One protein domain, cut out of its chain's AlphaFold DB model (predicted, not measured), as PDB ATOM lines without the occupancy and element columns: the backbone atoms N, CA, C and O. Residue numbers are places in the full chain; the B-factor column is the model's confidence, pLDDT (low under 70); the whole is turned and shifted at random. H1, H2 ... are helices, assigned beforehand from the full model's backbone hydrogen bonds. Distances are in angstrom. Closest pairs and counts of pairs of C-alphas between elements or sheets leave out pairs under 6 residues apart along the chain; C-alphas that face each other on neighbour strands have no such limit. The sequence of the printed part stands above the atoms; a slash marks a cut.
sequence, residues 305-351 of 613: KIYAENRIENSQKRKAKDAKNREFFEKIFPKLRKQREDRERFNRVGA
ATOM      1  N   LYS A 305      27.766 -16.753  -4.438       84.75
ATOM      2  CA  LYS A 305      27.963 -18.115  -4.964       84.75
ATOM      3  C   LYS A 305      26.824 -18.539  -5.890       84.75
ATOM      4  O   LYS A 305      27.104 -18.998  -6.991       84.75
ATOM      5  N   ILE A 306      25.566 -18.311  -5.502       86.06
ATOM      6  CA  ILE A 306      24.385 -18.593  -6.337       86.06
ATOM      7  C   ILE A 306      24.454 -17.821  -7.665       86.06
ATOM      8  O   ILE A 306      24.211 -18.408  -8.718       86.06
ATOM      9  N   TYR A 307      24.844 -16.540  -7.659       85.81
ATOM     10  CA  TYR A 307      25.023 -15.759  -8.891       85.81
ATOM     11  C   TYR A 307      26.200 -16.248  -9.748       85.81
ATOM     12  O   TYR A 307      26.072 -16.309 -10.973       85.81
ATOM     13  N   ALA A 308      27.330 -16.624  -9.142       83.25
ATOM     14  CA  ALA A 308      28.464 -17.200  -9.867       83.25
ATOM     15  C   ALA A 308      28.105 -18.556 -10.503       83.25
ATOM     16  O   ALA A 308      28.408 -18.791 -11.673       83.25
ATOM     17  N   GLU A 309      27.400 -19.417  -9.768       83.25
ATOM     18  CA  GLU A 309      26.930 -20.716 -10.244       83.25
ATOM     19  C   GLU A 309      25.902 -20.565 -11.370       83.25
ATOM     20  O   GLU A 309      26.101 -21.145 -12.438       83.25
ATOM     21  N   ASN A 310      24.899 -19.692 -11.214       83.44
ATOM     22  CA  ASN A 310      23.941 -19.367 -12.277       83.44
ATOM     23  C   ASN A 310      24.637 -18.797 -13.524       83.44
ATOM     24  O   ASN A 310      24.272 -19.147 -14.644       83.44
ATOM     25  N   ARG A 311      25.676 -17.961 -13.372       82.88
ATOM     26  CA  ARG A 311      26.469 -17.448 -14.507       82.88
ATOM     27  C   ARG A 311      27.209 -18.567 -15.251       82.88
ATOM     28  O   ARG A 311      27.355 -18.488 -16.471       82.88
ATOM     29  N   ILE A 312      27.658 -19.608 -14.546       79.88
ATOM     30  CA  ILE A 312      28.342 -20.771 -15.131       79.88
ATOM     31  C   ILE A 312      27.332 -21.754 -15.748       79.88
ATOM     32  O   ILE A 312      27.556 -22.231 -16.859       79.88
ATOM     33  N   GLU A 313      26.214 -22.037 -15.078       80.44
ATOM     34  CA  GLU A 313      25.111 -22.888 -15.553       80.44
ATOM     35  C   GLU A 313      24.428 -22.309 -16.799       80.44
ATOM     36  O   GLU A 313      24.251 -23.000 -17.800       80.44
ATOM     37  N   ASN A 314      24.152 -21.003 -16.795       78.94
ATOM     38  CA  ASN A 314      23.542 -20.304 -17.922       78.94
ATOM     39  C   ASN A 314      24.532 -20.061 -19.089       78.94
ATOM     40  O   ASN A 314      24.118 -19.613 -20.161       78.94
ATOM     41  N   SER A 315      25.829 -20.362 -18.915       86.44
ATOM     42  CA  SER A 315      26.854 -20.149 -19.946       86.44
ATOM     43  C   SER A 315      26.641 -21.040 -21.174       86.44
ATOM     44  O   SER A 315      26.314 -22.224 -21.067       86.44
ATOM     45  N   GLN A 316      26.902 -20.495 -22.368       83.50
ATOM     46  CA  GLN A 316      26.763 -21.233 -23.630       83.50
ATOM     47  C   GLN A 316      27.614 -22.516 -23.653       83.50
ATOM     48  O   GLN A 316      27.154 -23.544 -24.143       83.50
ATOM     49  N   LYS A 317      28.819 -22.493 -23.061       87.25
ATOM     50  CA  LYS A 317      29.717 -23.658 -22.973       87.25
ATOM     51  C   LYS A 317      29.126 -24.791 -22.124       87.25
ATOM     52  O   LYS A 317      29.243 -25.950 -22.518       87.25
ATOM     53  N   ARG A 318      28.481 -24.477 -20.990       83.44
ATOM     54  CA  ARG A 318      27.819 -25.483 -20.141       83.44
ATOM     55  C   ARG A 318      26.538 -25.992 -20.799       83.44
ATOM     56  O   ARG A 318      26.432 -27.192 -21.009       83.44
ATOM     57  N   LYS A 319      25.669 -25.101 -21.297       87.81
ATOM     58  CA  LYS A 319      24.471 -25.488 -22.070       87.81
ATOM     59  C   LYS A 319      24.783 -26.384 -23.271       87.81
ATOM     60  O   LYS A 319      24.090 -27.371 -23.477       87.81
ATOM     61  N   ALA A 320      25.828 -26.082 -24.045       86.44
ATOM     62  CA  ALA A 320      26.230 -26.900 -25.191       86.44
ATOM     63  C   ALA A 320      26.811 -28.264 -24.774       86.44
ATOM     64  O   ALA A 320      26.615 -29.249 -25.485       86.44
ATOM     65  N   LYS A 321      27.499 -28.349 -23.625       87.56
ATOM     66  CA  LYS A 321      27.931 -29.632 -23.052       87.56
ATOM     67  C   LYS A 321      26.727 -30.448 -22.582       87.56
ATOM     68  O   LYS A 321      26.631 -31.622 -22.918       87.56
ATOM     69  N   ASP A 322      25.800 -29.828 -21.864       83.62
ATOM     70  CA  ASP A 322      24.643 -30.510 -21.284       83.62
ATOM     71  C   ASP A 322      23.630 -30.928 -22.367       83.62
ATOM     72  O   ASP A 322      23.051 -32.009 -22.275       83.62
ATOM     73  N   ALA A 323      23.507 -30.163 -23.460       85.50
ATOM     74  CA  ALA A 323      22.790 -30.569 -24.670       85.50
ATOM     75  C   ALA A 323      23.432 -31.795 -25.345       85.50
ATOM     76  O   ALA A 323      22.738 -32.774 -25.596       85.50
ATOM     77  N   LYS A 324      24.757 -31.802 -25.555       88.88
ATOM     78  CA  LYS A 324      25.467 -32.964 -26.128       88.88
ATOM     79  C   LYS A 324      25.405 -34.201 -25.228       88.88
ATOM     80  O   LYS A 324      25.214 -35.306 -25.724       88.88
ATOM     81  N   ASN A 325      25.514 -34.024 -23.910       86.06
ATOM     82  CA  ASN A 325      25.309 -35.095 -22.934       86.06
ATOM     83  C   ASN A 325      23.883 -35.658 -23.040       86.06
ATOM     84  O   ASN A 325      23.696 -36.871 -23.063       86.06
ATOM     85  N   ARG A 326      22.873 -34.784 -23.140       83.75
ATOM     86  CA  ARG A 326      21.471 -35.170 -23.314       83.75
ATOM     87  C   ARG A 326      21.241 -35.925 -24.621       83.75
ATOM     88  O   ARG A 326      20.616 -36.974 -24.588       83.75
ATOM     89  N   GLU A 327      21.760 -35.436 -25.743       83.06
ATOM     90  CA  GLU A 327      21.681 -36.107 -27.049       83.06
ATOM     91  C   GLU A 327      22.368 -37.480 -27.024       83.06
ATOM     92  O   GLU A 327      21.846 -38.441 -27.586       83.06
ATOM     93  N   PHE A 328      23.496 -37.601 -26.317       85.81
ATOM     94  CA  PHE A 328      24.162 -38.879 -26.075       85.81
ATOM     95  C   PHE A 328      23.274 -39.836 -25.261       85.81
ATOM     96  O   PHE A 328      23.042 -40.962 -25.698       85.81
ATOM     97  N   PHE A 329      22.694 -39.397 -24.139       79.94
ATOM     98  CA  PHE A 329      21.771 -40.227 -23.352       79.94
ATOM     99  C   PHE A 329      20.477 -40.576 -24.110       79.94
ATOM    100  O   PHE A 329      20.045 -41.723 -24.054       79.94
ATOM    101  N   GLU A 330      19.890 -39.651 -24.875       81.69
ATOM    102  CA  GLU A 330      18.716 -39.905 -25.731       81.69
ATOM    103  C   GLU A 330      19.039 -40.865 -26.900       81.69
ATOM    104  O   GLU A 330      18.138 -41.548 -27.388       81.69
ATOM    105  N   LYS A 331      20.311 -40.972 -27.319       83.75
ATOM    106  CA  LYS A 331      20.790 -41.946 -28.319       83.75
ATOM    107  C   LYS A 331      21.089 -43.328 -27.723       83.75
ATOM    108  O   LYS A 331      20.800 -44.329 -28.373       83.75
ATOM    109  N   ILE A 332      21.655 -43.396 -26.516       80.12
ATOM    110  CA  ILE A 332      21.947 -44.660 -25.811       80.12
ATOM    111  C   ILE A 332      20.677 -45.274 -25.193       80.12
ATOM    112  O   ILE A 332      20.554 -46.495 -25.136       80.12
ATOM    113  N   PHE A 333      19.698 -44.452 -24.801       75.31
ATOM    114  CA  PHE A 333      18.424 -44.895 -24.227       75.31
ATOM    115  C   PHE A 333      17.217 -44.407 -25.058       75.31
ATOM    116  O   PHE A 333      16.518 -43.478 -24.643       75.31
ATOM    117  N   PRO A 334      16.887 -45.057 -26.196       74.75
ATOM    118  CA  PRO A 334      15.771 -44.650 -27.059       74.75
ATOM    119  C   PRO A 334      14.411 -44.544 -26.349       74.75
ATOM    120  O   PRO A 334      13.586 -43.708 -26.716       74.75
ATOM    121  N   LYS A 335      14.179 -45.334 -25.288       72.19
ATOM    122  CA  LYS A 335      12.959 -45.253 -24.464       72.19
ATOM    123  C   LYS A 335      12.818 -43.896 -23.754       72.19
ATOM    124  O   LYS A 335      11.706 -43.386 -23.658       72.19
ATOM    125  N   LEU A 336      13.930 -43.294 -23.319       71.62
ATOM    126  CA  LEU A 336      13.959 -41.968 -22.692       71.62
ATOM    127  C   LEU A 336      13.633 -40.869 -23.713       71.62
ATOM    128  O   LEU A 336      12.875 -39.946 -23.413       71.62
ATOM    129  N   ARG A 337      14.145 -41.008 -24.944       74.25
ATOM    130  CA  ARG A 337      13.786 -40.131 -26.065       74.25
ATOM    131  C   ARG A 337      12.295 -40.227 -26.391       74.25
ATOM    132  O   ARG A 337      11.640 -39.193 -26.445       74.25
ATOM    133  N   LYS A 338      11.749 -41.442 -26.539       78.81
ATOM    134  CA  LYS A 338      10.315 -41.644 -26.803       78.81
ATOM    135  C   LYS A 338       9.448 -41.030 -25.696       78.81
ATOM    136  O   LYS A 338       8.596 -40.207 -25.997       78.81
ATOM    137  N   GLN A 339       9.715 -41.339 -24.424       74.88
ATOM    138  CA  GLN A 339       8.950 -40.792 -23.292       74.88
ATOM    139  C   GLN A 339       8.962 -39.252 -23.264       74.88
ATOM    140  O   GLN A 339       7.964 -38.621 -22.918       74.88
ATOM    141  N   ARG A 340      10.083 -38.633 -23.656       78.12
ATOM    142  CA  ARG A 340      10.184 -37.180 -23.825       78.12
ATOM    143  C   ARG A 340       9.362 -36.681 -25.017       78.12
ATOM    144  O   ARG A 340       8.659 -35.690 -24.862       78.12
ATOM    145  N   GLU A 341       9.460 -37.313 -26.183       76.69
ATOM    146  CA  GLU A 341       8.706 -36.919 -27.382       76.69
ATOM    147  C   GLU A 341       7.191 -37.067 -27.175       76.69
ATOM    148  O   GLU A 341       6.447 -36.165 -27.552       76.69
ATOM    149  N   ASP A 342       6.742 -38.121 -26.493       75.44
ATOM    150  CA  ASP A 342       5.338 -38.338 -26.129       75.44
ATOM    151  C   ASP A 342       4.865 -37.299 -25.089       75.44
ATOM    152  O   ASP A 342       3.836 -36.650 -25.278       75.44
ATOM    153  N   ARG A 343       5.668 -37.011 -24.051       74.50
ATOM    154  CA  ARG A 343       5.374 -35.935 -23.084       74.50
ATOM    155  C   ARG A 343       5.383 -34.543 -23.733       74.50
ATOM    156  O   ARG A 343       4.576 -33.694 -23.355       74.50
ATOM    157  N   GLU A 344       6.252 -34.279 -24.710       73.50
ATOM    158  CA  GLU A 344       6.236 -33.036 -25.496       73.50
ATOM    159  C   GLU A 344       5.077 -32.979 -26.504       73.50
ATOM    160  O   GLU A 344       4.641 -31.876 -26.825       73.50
ATOM    161  N   ARG A 345       4.552 -34.116 -26.984       72.44
ATOM    162  CA  ARG A 345       3.312 -34.181 -27.778       72.44
ATOM    163  C   ARG A 345       2.104 -33.827 -26.917       72.44
ATOM    164  O   ARG A 345       1.408 -32.876 -27.255       72.44
ATOM    165  N   PHE A 346       1.920 -34.494 -25.778       62.62
ATOM    166  CA  PHE A 346       0.811 -34.244 -24.847       62.62
ATOM    167  C   PHE A 346       0.740 -32.763 -24.421       62.62
ATOM    168  O   PHE A 346      -0.285 -32.102 -24.587       62.62
ATOM    169  N   ASN A 347       1.880 -32.174 -24.028       66.00
ATOM    170  CA  ASN A 347       1.981 -30.744 -23.688       66.00
ATOM    171  C   ASN A 347       1.717 -29.773 -24.865       66.00
ATOM    172  O   ASN A 347       1.532 -28.579 -24.633       66.00
ATOM    173  N   ARG A 348       1.712 -30.240 -26.122       68.81
ATOM    174  CA  ARG A 348       1.329 -29.445 -27.308       68.81
ATOM    175  C   ARG A 348      -0.135 -29.662 -27.713       68.81
ATOM    176  O   ARG A 348      -0.712 -28.765 -28.325       68.81
ATOM    177  N   VAL A 349      -0.726 -30.812 -27.378       57.62
ATOM    178  CA  VAL A 349      -2.138 -31.147 -27.648       57.62
ATOM    179  C   VAL A 349      -3.073 -30.443 -26.663       57.62
ATOM    180  O   VAL A 349      -4.039 -29.819 -27.099       57.62
ATOM    181  N   GLY A 350      -2.728 -30.403 -25.368       58.53
ATOM    182  CA  GLY A 350      -3.549 -29.793 -24.303       58.53
ATOM    183  C   GLY A 350      -3.872 -28.292 -24.448       58.53
ATOM    184  O   GLY A 350      -4.599 -27.739 -23.631       58.53
ATOM    185  N   ALA A 351      -3.370 -27.618 -25.489       58.75
ATOM    186  CA  ALA A 351      -3.759 -26.256 -25.858       58.75
ATOM    187  C   ALA A 351      -5.007 -26.180 -26.769       58.75
ATOM    188  O   ALA A 351      -5.501 -25.080 -27.021       58.75
TER     189      ALA A 351
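This is residues 305 to 351 of the 613 residues of the protein "GPS2_interact domain-containing protein" of Cimex lectularius (UniProt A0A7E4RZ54). Three helices follow one another end to end in an open, angular chain: the short H1 turns into the long H2, and H2 meets H3 near their ends in a wide L. The helices are not side by side and make no common core; residues 305 to 312 of H1 stick out at one end, and residues 341 to 351, of which 341 to 349 belong to H3, stick out at the other. The printed part has 47 residues with three named helices, in the order H1, H2, H3, and no named strand; its class is all helix. It is only just extended, close to loose, with a radius of gyration of the C-alphas of 14.6 A, and its outline is flat, spanning 38 by 30 by 15 A.

H1 is residues 305 to 313, 12.0 A long, and its C-alpha 305 is at (27.963, -18.115, -4.964). H2, the longest helix, is residues 316 to 332, 24.0 A from C-alpha 316 at (26.763, -21.233, -23.630) to C-alpha 332. H3 is residues 334 to 349, 22.4 A long, and its C-alpha 349 is at (-2.138, -31.147, -27.648).

H1 and H2 are close but not clearly touching; their closest C-alphas, those of Ile 312 and Arg 318, are 6.9 A apart. They run the same way at a steep tilt of 59 degrees. H2 and H3 only just touch, with 3 pairs of C-alphas within 8 A, and touch only at the corner by their link, H2 with residues 330 to 331 alone and H3 with residues 336 to 337 alone. Their closest C-alphas, those of Glu 330 and Arg 337, are 4.9 A apart. They run opposite ways at a steep tilt of 69 degrees, only just short of about perpendicular. H1 and H3 are apart. In H1, H2 and H3 every O i to N i+4 pair is within hydrogen-bond range.

The two C-alphas farthest apart, those of Lys 305 and Val 349, are 39.9 A apart. The printed part has no cut, and both links are tight. The mean pLDDT of the printed part is 78.7; residues 346 to 351 are under 70.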